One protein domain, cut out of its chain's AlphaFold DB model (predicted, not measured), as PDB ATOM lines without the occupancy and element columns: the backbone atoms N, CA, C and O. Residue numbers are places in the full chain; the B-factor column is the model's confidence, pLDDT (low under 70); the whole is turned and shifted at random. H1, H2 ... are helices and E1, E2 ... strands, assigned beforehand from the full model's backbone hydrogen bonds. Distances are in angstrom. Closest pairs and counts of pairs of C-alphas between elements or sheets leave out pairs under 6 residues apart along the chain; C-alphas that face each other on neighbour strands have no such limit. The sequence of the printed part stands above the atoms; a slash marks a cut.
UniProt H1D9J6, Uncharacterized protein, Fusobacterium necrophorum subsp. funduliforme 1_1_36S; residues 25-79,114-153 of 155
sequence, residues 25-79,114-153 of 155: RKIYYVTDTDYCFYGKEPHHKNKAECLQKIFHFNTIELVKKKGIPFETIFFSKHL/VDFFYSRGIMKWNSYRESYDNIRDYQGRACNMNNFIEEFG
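This is residues 25 to 79 and 114 to 153 of the 155 residues of an uncharacterized protein of Fusobacterium necrophorum subsp. funduliforme 1_1_36S (UniProt H1D9J6). What is the main picture? Two parallel strands side by side, E1 and E2, run through the middle of a flat body, with H1 on one side of this narrow ribbon and H4 and H2 on the other. H3 packs on E2 near H4, and the long link of residues 55 to 67 makes a loop that reaches far from the middle. What are the parts and the size? The 95 printed residues have four named helices and two named strands in the order E1 H1 E2 H2 H3 H4, a mixed class with 45 residues, under half, in named elements. The whole is compact, with a radius of gyration of the C-alphas of 14.0 A and spans of 42 by 39 by 18 A.

Where do the first three elements lie? E1 is residues 27 to 31, 13.0 A long, from C-alpha 27 at (92.227, -7.665, 55.641). H1, residues 42 to 54, measures 18.4 A, and E2, residues 68 to 74, 19.3 A. What follows the cut? H2 is residues 114 to 118, 6.0 A, and H3 is residues 128 to 135, 10.5 A. H4, residues 145 to 151, 9.8 A, ends with C-alpha 151 at (101.994, -11.671, 47.612).

How do the strands pair? E1 and E2 are parallel neighbours at 20 degrees, with N 29 and O 71 at 2.9 A and N 73 and O 29 at 2.8 A within hydrogen-bond range. E1, H1 and E2 form a strand-helix-strand unit, two parallel neighbour strands with a helix between them along the chain, and its crossover is right-handed. Which C-alphas come closest to E2? Of the helices, H1 comes closest to E2 with the C-alphas of Ile 54 and Thr 72, 7.4 A apart, H3 with those of Tyr 128 and Thr 72, 6.9 A apart, and H4 with those of Met 145 and Ile 73, 6.7 A apart, while in the neighbour strand E1 C-alpha 29 faces C-alpha 72 of E2 at 4.7 A. How do the helices stand? H2 and H4 touch, the closest C-alphas being those of Phe 117 and Asn 146, 6.1 A. H3 and H4 are close but not clearly touching, with C-alphas 128 and 147 closest at 6.6 A, at a shallow tilt of 19 degrees, opposite ways. H1 is apart from H2, H3 and H4; in all four helices every O i to N i+4 pair is within hydrogen-bond range.

How far does it reach? The two C-alphas farthest apart, those of Lys 64 and Arg 120, are 44.1 A apart. Where is the cut, and which link is long? Residues 80 to 113 are not printed, and C-alphas 79 and 114 are 16.1 A apart across the cut. Of the links that are printed whole, H1 to E2 is long, with 13 residues; in it residues 59 to 60 pair antiparallel with residues 68 to 69 of E2. Where is confidence low? The mean pLDDT of the printed part is 82.0, and residues 37 to 39, 63 to 65, 76 to 78 and 120 are under 70.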
ATOM      1  N   ARG A  25      97.386  -5.810  59.877       86.25
ATOM      2  CA  ARG A  25      98.098  -5.091  58.806       86.25
ATOM      3  C   ARG A  25      97.321  -5.003  57.497       86.25
ATOM      4  O   ARG A  25      97.501  -4.042  56.762       86.25
ATOM      5  N   LYS A  26      96.503  -6.011  57.203       88.62
ATOM      6  CA  LYS A  26      95.710  -6.132  55.979       88.62
ATOM      7  C   LYS A  26      94.539  -7.068  56.244       88.62
ATOM      8  O   LYS A  26      94.665  -7.985  57.058       88.62
ATOM      9  N   ILE A  27      93.415  -6.817  55.588       87.50
ATOM     10  CA  ILE A  27      92.227  -7.665  55.641       87.50
ATOM     11  C   ILE A  27      91.989  -8.243  54.253       87.50
ATOM     12  O   ILE A  27      92.014  -7.517  53.263       87.50
ATOM     13  N   TYR A  28      91.727  -9.545  54.211       88.94
ATOM     14  CA  TYR A  28      91.248 -10.228  53.021       88.94
ATOM     15  C   TYR A  28      89.801 -10.636  53.242       88.94
ATOM     16  O   TYR A  28      89.495 -11.333  54.212       88.94
ATOM     17  N   TYR A  29      88.918 -10.210  52.348       87.62
ATOM     18  CA  TYR A  29      87.580 -10.771  52.254       87.62
ATOM     19  C   TYR A  29      87.586 -11.877  51.205       87.62
ATOM     20  O   TYR A  29      87.977 -11.647  50.065       87.62
ATOM     21  N   VAL A  30      87.201 -13.087  51.598       85.75
ATOM     22  CA  VAL A  30      87.227 -14.266  50.728       85.75
ATOM     23  C   VAL A  30      85.799 -14.615  50.343       85.75
ATOM     24  O   VAL A  30      84.942 -14.747  51.217       85.75
ATOM     25  N   THR A  31      85.530 -14.749  49.047       82.38
ATOM     26  CA  THR A  31      84.166 -14.955  48.553       82.38
ATOM     27  C   THR A  31      84.128 -15.729  47.235       82.38
ATOM     28  O   THR A  31      85.086 -15.730  46.461       82.38
ATOM     29  N   ASP A  32      83.017 -16.409  46.969       79.00
ATOM     30  CA  ASP A  32      82.675 -16.895  45.634       79.00
ATOM     31  C   ASP A  32      81.779 -15.865  44.913       79.00
ATOM     32  O   ASP A  32      81.136 -15.013  45.533       79.00
ATOM     33  N   THR A  33      81.728 -15.941  43.587       74.38
ATOM     34  CA  THR A  33      80.936 -15.037  42.733       74.38
ATOM     35  C   THR A  33      79.740 -15.743  42.094       74.38
ATOM     36  O   THR A  33      79.196 -15.279  41.085       74.38
ATOM     37  N   ASP A  34      79.314 -16.864  42.680       72.38
ATOM     38  CA  ASP A  34      78.266 -17.724  42.147       72.38
ATOM     39  C   ASP A  34      77.005 -16.916  41.900       72.38
ATOM     40  O   ASP A  34      76.533 -16.176  42.769       72.38
ATOM     41  N   TYR A  35      76.505 -17.024  40.668       70.06
ATOM     42  CA  TYR A  35      75.295 -16.354  40.200       70.06
ATOM     43  C   TYR A  35      75.277 -14.821  40.368       70.06
ATOM     44  O   TYR A  35      74.272 -14.193  40.048       70.06
ATOM     45  N   CYS A  36      76.374 -14.171  40.771       71.56
ATOM     46  CA  CYS A  36      76.398 -12.729  41.039       71.56
ATOM     47  C   CYS A  36      76.244 -11.895  39.762       71.56
ATOM     48  O   CYS A  36      75.663 -10.819  39.780       71.56
ATOM     49  N   PHE A  37      76.731 -12.394  38.629       69.44
ATOM     50  CA  PHE A  37      76.692 -11.646  37.368       69.44
ATOM     51  C   PHE A  37      75.471 -11.968  36.494       69.44
ATOM     52  O   PHE A  37      75.152 -11.207  35.586       69.44
ATOM     53  N   TYR A  38      74.785 -13.084  36.759       68.25
ATOM     54  CA  TYR A  38      73.751 -13.623  35.860       68.25
ATOM     55  C   TYR A  38      72.478 -14.093  36.577       68.25
ATOM     56  O   TYR A  38      71.456 -14.332  35.930       68.25
ATOM     57  N   GLY A  39      72.521 -14.239  37.902       69.88
ATOM     58  CA  GLY A  39      71.399 -14.677  38.716       69.88
ATOM     59  C   GLY A  39      70.289 -13.634  38.725       69.88
ATOM     60  O   GLY A  39      70.514 -12.450  38.971       69.88
ATOM     61  N   LYS A  40      69.059 -14.075  38.451       72.81
ATOM     62  CA  LYS A  40      67.883 -13.191  38.407       72.81
ATOM     63  C   LYS A  40      67.179 -13.062  39.758       72.81
ATOM     64  O   LYS A  40      66.383 -12.138  39.938       72.81
ATOM     65  N   GLU A  41      67.474 -13.965  40.689       80.44
ATOM     66  CA  GLU A  41      66.848 -14.008  42.008       80.44
ATOM     67  C   GLU A  41      67.291 -12.843  42.911       80.44
ATOM     68  O   GLU A  41      68.435 -12.387  42.812       80.44
ATOM     69  N   PRO A  42      66.421 -12.356  43.819       80.75
ATOM     70  CA  PRO A  42      66.731 -11.204  44.668       80.75
ATOM     71  C   PRO A  42      68.006 -11.368  45.503       80.75
ATOM     72  O   PRO A  42      68.786 -10.428  45.634       80.75
ATOM     73  N   HIS A  43      68.259 -12.565  46.036       77.06
ATOM     74  CA  HIS A  43      69.441 -12.817  46.856       77.06
ATOM     75  C   HIS A  43      70.747 -12.772  46.038       77.06
ATOM     76  O   HIS A  43      71.758 -12.270  46.531       77.06
ATOM     77  N   HIS A  44      70.717 -13.190  44.767       80.81
ATOM     78  CA  HIS A  44      71.845 -13.053  43.842       80.81
ATOM     79  C   HIS A  44      72.141 -11.585  43.514       80.81
ATOM     80  O   HIS A  44      73.303 -11.180  43.524       80.81
ATOM     81  N   LYS A  45      71.101 -10.765  43.309       81.50
ATOM     82  CA  LYS A  45      71.255  -9.316  43.093       81.50
ATOM     83  C   LYS A  45      71.865  -8.616  44.306       81.50
ATOM     84  O   LYS A  45      72.811  -7.850  44.151       81.50
ATOM     85  N   ASN A  46      71.397  -8.941  45.511       82.69
ATOM     86  CA  ASN A  46      71.955  -8.383  46.746       82.69
ATOM     87  C   ASN A  46      73.443  -8.725  46.903       82.69
ATOM     88  O   ASN A  46      74.245  -7.865  47.271       82.69
ATOM     89  N   LYS A  47      73.829  -9.972  46.599       82.00
ATOM     90  CA  LYS A  47      75.234 -10.393  46.618       82.00
ATOM     91  C   LYS A  47      76.053  -9.636  45.570       82.00
ATOM     92  O   LYS A  47      77.117  -9.123  45.903       82.00
ATOM     93  N   ALA A  48      75.535  -9.488  44.351       82.50
ATOM     94  CA  ALA A  48      76.180  -8.737  43.277       82.50
ATOM     95  C   ALA A  48      76.449  -7.273  43.658       82.50
ATOM     96  O   ALA A  48      77.570  -6.795  43.509       82.50
ATOM     97  N   GLU A  49      75.450  -6.579  44.205       85.00
ATOM     98  CA  GLU A  49      75.588  -5.192  44.664       85.00
ATOM     99  C   GLU A  49      76.574  -5.059  45.831       85.00
ATOM    100  O   GLU A  49      77.348  -4.101  45.897       85.00
ATOM    101  N   CYS A  50      76.556  -6.017  46.763       84.69
ATOM    102  CA  CYS A  50      77.494  -6.063  47.880       84.69
ATOM    103  C   CYS A  50      78.934  -6.213  47.375       84.69
ATOM    104  O   CYS A  50      79.796  -5.398  47.700       84.69
ATOM    105  N   LEU A  51      79.172  -7.204  46.515       82.25
ATOM    106  CA  LEU A  51      80.476  -7.451  45.915       82.25
ATOM    107  C   LEU A  51      80.951  -6.254  45.095       82.25
ATOM    108  O   LEU A  51      82.084  -5.816  45.279       82.25
ATOM    109  N   GLN A  52      80.079  -5.660  44.274       81.69
ATOM    110  CA  GLN A  52      80.409  -4.457  43.513       81.69
ATOM    111  C   GLN A  52      80.946  -3.352  44.422       81.69
ATOM    112  O   GLN A  52      81.912  -2.692  44.063       81.69
ATOM    113  N   LYS A  53      80.365  -3.142  45.606       83.88
ATOM    114  CA  LYS A  53      80.874  -2.143  46.559       83.88
ATOM    115  C   LYS A  53      82.210  -2.575  47.160       83.88
ATOM    116  O   LYS A  53      83.154  -1.791  47.170       83.88
ATOM    117  N   ILE A  54      82.294  -3.825  47.612       84.12
ATOM    118  CA  ILE A  54      83.458  -4.363  48.322       84.12
ATOM    119  C   ILE A  54      84.722  -4.367  47.447       84.12
ATOM    120  O   ILE A  54      85.785  -3.973  47.920       84.12
ATOM    121  N   PHE A  55      84.609  -4.713  46.163       81.62
ATOM    122  CA  PHE A  55      85.735  -4.721  45.221       81.62
ATOM    123  C   PHE A  55      86.313  -3.329  44.900       81.62
ATOM    124  O   PHE A  55      87.385  -3.229  44.304       81.62
ATOM    125  N   HIS A  56      85.625  -2.244  45.268       81.00
ATOM    126  CA  HIS A  56      86.134  -0.876  45.115       81.00
ATOM    127  C   HIS A  56      86.785  -0.328  46.390       81.00
ATOM    128  O   HIS A  56      87.281   0.801  46.382       81.00
ATOM    129  N   PHE A  57      86.799  -1.093  47.484       84.44
ATOM    130  CA  PHE A  57      87.498  -0.696  48.697       84.44
ATOM    131  C   PHE A  57      88.947  -1.164  48.645       84.44
ATOM    132  O   PHE A  57      89.217  -2.356  48.637       84.44
ATOM    133  N   ASN A  58      89.881  -0.217  48.696       84.25
ATOM    134  CA  ASN A  58      91.305  -0.521  48.891       84.25
ATOM    135  C   ASN A  58      91.689  -0.477  50.382       84.25
ATOM    136  O   ASN A  58      92.774  -0.901  50.780       84.25
ATOM    137  N   THR A  59      90.806   0.077  51.222       86.50
ATOM    138  CA  THR A  59      90.984   0.177  52.672       86.50
ATOM    139  C   THR A  59      89.658   0.076  53.412       86.50
ATOM    140  O   THR A  59      88.638   0.542  52.906       86.50
ATOM    141  N   ILE A  60      89.691  -0.417  54.648       86.19
ATOM    142  CA  ILE A  60      88.565  -0.399  55.587       86.19
ATOM    143  C   ILE A  60      88.976   0.237  56.917       86.19
ATOM    144  O   ILE A  60      90.114   0.100  57.371       86.19
ATOM    145  N   GLU A  61      88.049   0.937  57.563       81.75
ATOM    146  CA  GLU A  61      88.271   1.515  58.887       81.75
ATOM    147  C   GLU A  61      87.787   0.559  59.980       81.75
ATOM    148  O   GLU A  61      86.600   0.254  60.088       81.75
ATOM    149  N   LEU A  62      88.707   0.109  60.836       73.44
ATOM    150  CA  LEU A  62      88.358  -0.567  62.084       73.44
ATOM    151  C   LEU A  62      88.474   0.440  63.230       73.44
ATOM    152  O   LEU A  62      89.576   0.890  63.529       73.44
ATOM    153  N   VAL A  63      87.338   0.795  63.842       59.91
ATOM    154  CA  VAL A  63      87.179   1.610  65.068       59.91
ATOM    155  C   VAL A  63      88.288   2.658  65.295       59.91
ATOM    156  O   VAL A  63      89.312   2.384  65.924       59.91
ATOM    157  N   LYS A  64      88.038   3.902  64.862       59.94
ATOM    158  CA  LYS A  64      88.861   5.101  65.150       59.94
ATOM    159  C   LYS A  64      90.337   5.032  64.686       59.94
ATOM    160  O   LYS A  64      91.180   5.732  65.250       59.94
ATOM    161  N   LYS A  65      90.681   4.228  63.671       59.78
ATOM    162  CA  LYS A  65      92.040   4.136  63.094       59.78
ATOM    163  C   LYS A  65      92.114   4.570  61.627       59.78
ATOM    164  O   LYS A  65      91.128   4.492  60.908       59.78
ATOM    165  N   LYS A  66      93.335   4.951  61.201       71.38
ATOM    166  CA  LYS A  66      93.744   5.078  59.787       71.38
ATOM    167  C   LYS A  66      93.346   3.814  59.010       71.38
ATOM    168  O   LYS A  66      93.516   2.717  59.542       71.38
ATOM    169  N   GLY A  67      92.864   3.994  57.778       82.19
ATOM    170  CA  GLY A  67      92.416   2.913  56.898       82.19
ATOM    171  C   GLY A  67      93.413   1.755  56.819       82.19
ATOM    172  O   GLY A  67      94.611   1.962  56.616       82.19
ATOM    173  N   ILE A  68      92.907   0.542  57.020       85.38
ATOM    174  CA  ILE A  68      93.657  -0.711  56.929       85.38
ATOM    175  C   ILE A  68      93.519  -1.228  55.497       85.38
ATOM    176  O   ILE A  68      92.383  -1.294  55.028       85.38
ATOM    177  N   PRO A  69      94.615  -1.609  54.815       89.75
ATOM    178  CA  PRO A  69      94.557  -2.228  53.496       89.75
ATOM    179  C   PRO A  69      93.543  -3.369  53.438       89.75
ATOM    180  O   PRO A  69      93.494  -4.219  54.334       89.75
ATOM    181  N   PHE A  70      92.743  -3.377  52.385       89.19
ATOM    182  CA  PHE A  70      91.671  -4.334  52.180       89.19
ATOM    183  C   PHE A  70      91.741  -4.859  50.752       89.19
ATOM    184  O   PHE A  70      91.880  -4.072  49.824       89.19
ATOM    185  N   GLU A  71      91.647  -6.175  50.596       90.31
ATOM    186  CA  GLU A  71      91.567  -6.832  49.293       90.31
ATOM    187  C   GLU A  71      90.484  -7.903  49.312       90.31
ATOM    188  O   GLU A  71      90.166  -8.481  50.357       90.31
ATOM    189  N   THR A  72      89.941  -8.203  48.135       86.31
ATOM    190  CA  THR A  72      88.973  -9.288  47.974       86.31
ATOM    191  C   THR A  72      89.586 -10.433  47.188       86.31
ATOM    192  O   THR A  72      89.935 -10.293  46.016       86.31
ATOM    193  N   ILE A  73      89.672 -11.589  47.834       86.25
ATOM    194  CA  ILE A  73      90.013 -12.847  47.184       86.25
ATOM    195  C   ILE A  73      88.712 -13.438  46.661       86.25
ATOM    196  O   ILE A  73      87.807 -13.745  47.443       86.25
ATOM    197  N   PHE A  74      88.623 -13.618  45.348       82.38
ATOM    198  CA  PHE A  74      87.544 -14.386  44.759       82.38
ATOM    199  C   PHE A  74      88.046 -15.732  44.271       82.38
ATOM    200  O   PHE A  74      89.072 -15.854  43.594       82.38
ATOM    201  N   PHE A  75      87.275 -16.757  44.598       72.88
ATOM    202  CA  PHE A  75      87.623 -18.105  44.202       72.88
ATOM    203  C   PHE A  75      87.122 -18.477  42.817       72.88
ATOM    204  O   PHE A  75      87.886 -19.092  42.090       72.88
ATOM    205  N   SER A  76      85.875 -18.158  42.454       68.75
ATOM    206  CA  SER A  76      85.361 -18.246  41.075       68.75
ATOM    207  C   SER A  76      83.864 -17.996  40.988       68.75
ATOM    208  O   SER A  76      83.200 -17.728  41.989       68.75
ATOM    209  N   LYS A  77      83.353 -18.081  39.757       63.00
ATOM    210  CA  LYS A  77      81.985 -18.465  39.430       63.00
ATOM    211  C   LYS A  77      81.904 -20.004  39.505       63.00
ATOM    212  O   LYS A  77      82.236 -20.669  38.526       63.00
ATOM    213  N   HIS A  78      81.495 -20.517  40.663       69.44
ATOM    214  CA  HIS A  78      81.396 -21.919  41.101       69.44
ATOM    215  C   HIS A  78      82.733 -22.541  41.516       69.44
ATOM    216  O   HIS A  78      83.493 -23.053  40.691       69.44
ATOM    217  N   LEU A  79      83.024 -22.497  42.824       72.25
ATOM    218  CA  LEU A  79      84.272 -22.997  43.425       72.25
ATOM    219  C   LEU A  79      84.530 -24.469  43.074       72.25
ATOM    220  O   LEU A  79      85.668 -24.852  42.799       72.25
ATOM    221  N   VAL A 114      99.686 -24.585  45.667       89.88
ATOM    222  CA  VAL A 114     100.348 -23.624  44.779       89.88
ATOM    223  C   VAL A 114     100.219 -24.082  43.331       89.88
ATOM    224  O   VAL A 114      99.678 -23.346  42.508       89.88
ATOM    225  N   ASP A 115     100.610 -25.321  43.035       89.81
ATOM    226  CA  ASP A 115     100.583 -25.897  41.688       89.81
ATOM    227  C   ASP A 115      99.176 -25.903  41.086       89.81
ATOM    228  O   ASP A 115      98.994 -25.620  39.899       89.81
ATOM    229  N   PHE A 116      98.167 -26.182  41.912       89.19
ATOM    230  CA  PHE A 116      96.773 -26.195  41.500       89.19
ATOM    231  C   PHE A 116      96.342 -24.831  40.951       89.19
ATOM    232  O   PHE A 116      95.904 -24.734  39.800       89.19
ATOM    233  N   PHE A 117      96.525 -23.771  41.744       87.19
ATOM    234  CA  PHE A 117      96.161 -22.407  41.352       87.19
ATOM    235  C   PHE A 117      97.136 -21.785  40.340       87.19
ATOM    236  O   PHE A 117      96.781 -20.821  39.664       87.19
ATOM    237  N   TYR A 118      98.329 -22.364  40.164       85.81
ATOM    238  CA  TYR A 118      99.272 -22.000  39.102       85.81
ATOM    239  C   TYR A 118      99.103 -22.774  37.797       85.81
ATOM    240  O   TYR A 118      99.793 -22.461  36.814       85.81
ATOM    241  N   SER A 119      98.197 -23.748  37.751       81.56
ATOM    242  CA  SER A 119      97.983 -24.586  36.578       81.56
ATOM    243  C   SER A 119      97.545 -23.771  35.350       81.56
ATOM    244  O   SER A 119      96.905 -22.725  35.449       81.56
ATOM    245  N   ARG A 120      97.880 -24.262  34.146       69.56
ATOM    246  CA  ARG A 120      97.582 -23.578  32.865       69.56
ATOM    247  C   ARG A 120      96.084 -23.417  32.565       69.56
ATOM    248  O   ARG A 120      95.740 -22.736  31.609       69.56
ATOM    249  N   GLY A 121      95.210 -24.069  33.328       78.69
ATOM    250  CA  GLY A 121      93.771 -24.097  33.078       78.69
ATOM    251  C   GLY A 121      92.947 -23.129  33.928       78.69
ATOM    252  O   GLY A 121      91.724 -23.123  33.785       78.69
ATOM    253  N   ILE A 122      93.592 -22.355  34.808       85.88
ATOM    254  CA  ILE A 122      92.968 -21.307  35.620       85.88
ATOM    255  C   ILE A 122      93.515 -19.958  35.148       85.88
ATOM    256  O   ILE A 122      94.726 -19.797  34.984       85.88
ATOM    257  N   MET A 123      92.619 -18.997  34.914       87.69
ATOM    258  CA  MET A 123      93.008 -17.642  34.529       87.69
ATOM    259  C   MET A 123      93.865 -16.988  35.613       87.69
ATOM    260  O   MET A 123      93.544 -17.086  36.799       87.69
ATOM    261  N   LYS A 124      94.929 -16.302  35.187       89.19
ATOM    262  CA  LYS A 124      95.845 -15.557  36.056       89.19
ATOM    263  C   LYS A 124      95.684 -14.070  35.810       89.19
ATOM    264  O   LYS A 124      95.513 -13.648  34.669       89.19
ATOM    265  N   TRP A 125      95.804 -13.296  36.876       90.75
ATOM    266  CA  TRP A 125      95.674 -11.844  36.843       90.75
ATOM    267  C   TRP A 125      96.924 -11.201  37.430       90.75
ATOM    268  O   TRP A 125      97.544 -11.780  38.317       90.75
ATOM    269  N   ASN A 126      97.290 -10.000  36.995       91.75
ATOM    270  CA  ASN A 126      98.433  -9.267  37.548       91.75
ATOM    271  C   ASN A 126      98.081  -8.553  38.863       91.75
ATOM    272  O   ASN A 126      98.971  -8.123  39.592       91.75
ATOM    273  N   SER A 127      96.790  -8.396  39.174       90.75
ATOM    274  CA  SER A 127      96.323  -7.811  40.434       90.75
ATOM    275  C   SER A 127      94.908  -8.260  40.801       90.75
ATOM    276  O   SER A 127      94.106  -8.598  39.926       90.75
ATOM    277  N   TYR A 128      94.560  -8.139  42.090       89.44
ATOM    278  CA  TYR A 128      93.181  -8.306  42.563       89.44
ATOM    279  C   TYR A 128      92.205  -7.380  41.814       89.44
ATOM    280  O   TYR A 128      91.088  -7.783  41.490       89.44
ATOM    281  N   ARG A 129      92.630  -6.163  41.452       86.88
ATOM    282  CA  ARG A 129      91.796  -5.220  40.697       86.88
ATOM    283  C   ARG A 129      91.492  -5.707  39.283       86.88
ATOM    284  O   ARG A 129      90.328  -5.776  38.901       86.88
ATOM    285  N   GLU A 130      92.530  -6.073  38.535       90.19
ATOM    286  CA  GLU A 130      92.381  -6.604  37.175       90.19
ATOM    287  C   GLU A 130      91.481  -7.838  37.174       90.19
ATOM    288  O   GLU A 130      90.615  -7.985  36.313       90.19
ATOM    289  N   SER A 131      91.648  -8.692  38.181       88.25
ATOM    290  CA  SER A 131      90.836  -9.884  38.337       88.25
ATOM    291  C   SER A 131      89.343  -9.549  38.456       88.25
ATOM    292  O   SER A 131      88.523 -10.169  37.784       88.25
ATOM    293  N   TYR A 132      88.977  -8.520  39.226       84.38
ATOM    294  CA  TYR A 132      87.589  -8.077  39.358       84.38
ATOM    295  C   TYR A 132      87.038  -7.462  38.068       84.38
ATOM    296  O   TYR A 132      85.923  -7.789  37.658       84.38
ATOM    297  N   ASP A 133      87.813  -6.590  37.420       85.88
ATOM    298  CA  ASP A 133      87.356  -5.866  36.231       85.88
ATOM    299  C   ASP A 133      87.059  -6.821  35.053       85.88
ATOM    300  O   ASP A 133      86.225  -6.509  34.205       85.88
ATOM    301  N   ASN A 134      87.685  -8.004  35.027       86.94
ATOM    302  CA  ASN A 134      87.597  -8.947  33.910       86.94
ATOM    303  C   ASN A 134      86.838 -10.253  34.216       86.94
ATOM    304  O   ASN A 134      86.398 -10.925  33.281       86.94
ATOM    305  N   ILE A 135      86.644 -10.640  35.487       80.94
ATOM    306  CA  ILE A 135      85.991 -11.924  35.829       80.94
ATOM    307  C   ILE A 135      84.554 -12.012  35.305       80.94
ATOM    308  O   ILE A 135      84.110 -13.087  34.907       80.94
ATOM    309  N   ARG A 136      83.833 -10.885  35.274       77.62
ATOM    310  CA  ARG A 136      82.435 -10.837  34.825       77.62
ATOM    311  C   ARG A 136      82.281 -11.348  33.396       77.62
ATOM    312  O   ARG A 136      81.270 -11.967  33.083       77.62
ATOM    313  N   ASP A 137      83.262 -11.073  32.548       81.50
ATOM    314  CA  ASP A 137      83.172 -11.327  31.114       81.50
ATOM    315  C   ASP A 137      83.976 -12.587  30.712       81.50
ATOM    316  O   ASP A 137      83.846 -13.086  29.591       81.50
ATOM    317  N   TYR A 138      84.744 -13.169  31.644       82.25
ATOM    318  CA  TYR A 138      85.560 -14.357  31.407       82.25
ATOM    319  C   TYR A 138      84.725 -15.642  31.300       82.25
ATOM    320  O   TYR A 138      83.939 -15.989  32.184       82.25
ATOM    321  N   GLN A 139      84.946 -16.394  30.220       74.69
ATOM    322  CA  GLN A 139      84.331 -17.701  29.992       74.69
ATOM    323  C   GLN A 139      85.326 -18.804  30.370       74.69
ATOM    324  O   GLN A 139      86.230 -19.127  29.603       74.69
ATOM    325  N   GLY A 140      85.180 -19.369  31.569       77.50
ATOM    326  CA  GLY A 140      86.004 -20.479  32.048       77.50
ATOM    327  C   GLY A 140      86.308 -20.397  33.541       77.50
ATOM    328  O   GLY A 140      85.642 -19.690  34.295       77.50
ATOM    329  N   ARG A 141      87.352 -21.113  33.968       79.38
ATOM    330  CA  ARG A 141      87.836 -21.100  35.355       79.38
ATOM    331  C   ARG A 141      88.677 -19.857  35.625       79.38
ATOM    332  O   ARG A 141      89.764 -19.710  35.065       79.38
ATOM    333  N   ALA A 142      88.192 -18.991  36.504       82.44
ATOM    334  CA  ALA A 142      88.912 -17.811  36.957       82.44
ATOM    335  C   ALA A 142      88.851 -17.698  38.478       82.44
ATOM    336  O   ALA A 142      87.782 -17.806  39.070       82.44
ATOM    337  N   CYS A 143      90.004 -17.434  39.077       85.44
ATOM    338  CA  CYS A 143      90.183 -17.063  40.476       85.44
ATOM    339  C   CYS A 143      91.286 -16.003  40.535       85.44
ATOM    340  O   CYS A 143      92.000 -15.834  39.548       85.44
ATOM    341  N   ASN A 144      91.473 -15.333  41.667       89.12
ATOM    342  CA  ASN A 144      92.623 -14.443  41.878       89.12
ATOM    343  C   ASN A 144      93.601 -14.967  42.938       89.12
ATOM    344  O   ASN A 144      94.419 -14.229  43.484       89.12
ATOM    345  N   MET A 145      93.552 -16.275  43.200       89.44
ATOM    346  CA  MET A 145      94.434 -16.930  44.164       89.44
ATOM    347  C   MET A 145      95.909 -16.865  43.746       89.44
ATOM    348  O   MET A 145      96.786 -16.902  44.604       89.44
ATOM    349  N   ASN A 146      96.204 -16.705  42.450       90.62
ATOM    350  CA  ASN A 146      97.574 -16.469  42.004       90.62
ATOM    351  C   ASN A 146      98.152 -15.183  42.627       90.62
ATOM    352  O   ASN A 146      99.286 -15.206  43.083       90.62
ATOM    353  N   ASN A 147      97.367 -14.104  42.756       91.62
ATOM    354  CA  ASN A 147      97.832 -12.866  43.391       91.62
ATOM    355  C   ASN A 147      98.126 -13.062  44.880       91.62
ATOM    356  O   ASN A 147      99.109 -12.529  45.389       91.62
ATOM    357  N   PHE A 148      97.305 -13.858  45.564       90.25
ATOM    358  CA  PHE A 148      97.547 -14.218  46.958       90.25
ATOM    359  C   PHE A 148      98.835 -15.030  47.111       90.25
ATOM    360  O   PHE A 148      99.683 -14.699  47.934       90.25
ATOM    361  N   ILE A 149      99.029 -16.053  46.282       89.62
ATOM    362  CA  ILE A 149     100.243 -16.877  46.312       89.62
ATOM    363  C   ILE A 149     101.504 -16.027  46.073       89.62
ATOM    364  O   ILE A 149     102.486 -16.187  46.802       89.62
ATOM    365  N   GLU A 150     101.466 -15.101  45.108       90.56
ATOM    366  CA  GLU A 150     102.581 -14.189  44.794       90.56
ATOM    367  C   GLU A 150     102.887 -13.250  45.951       90.56
ATOM    368  O   GLU A 150     104.044 -13.118  46.350       90.56
ATOM    369  N   GLU A 151     101.851 -12.625  46.515       90.56
ATOM    370  CA  GLU A 151     101.994 -11.671  47.612       90.56
ATOM    371  C   GLU A 151     102.629 -12.312  48.853       90.56
ATOM    372  O   GLU A 151     103.452 -11.687  49.527       90.56
ATOM    373  N   PHE A 152     102.285 -13.567  49.144       86.56
ATOM    374  CA  PHE A 152     102.817 -14.297  50.295       86.56
ATOM    375  C   PHE A 152     104.090 -15.092  49.993       86.56
ATOM    376  O   PHE A 152     104.649 -15.711  50.901       86.56
ATOM    377  N   GLY A 153     104.571 -15.071  48.745       85.06
ATOM    378  CA  GLY A 153     105.772 -15.793  48.333       85.06
ATOM    379  C   GLY A 153     105.680 -17.298  48.582       85.06
ATOM    380  O   GLY A 153     106.692 -17.917  48.921       85.06
TER     381      GLY A 153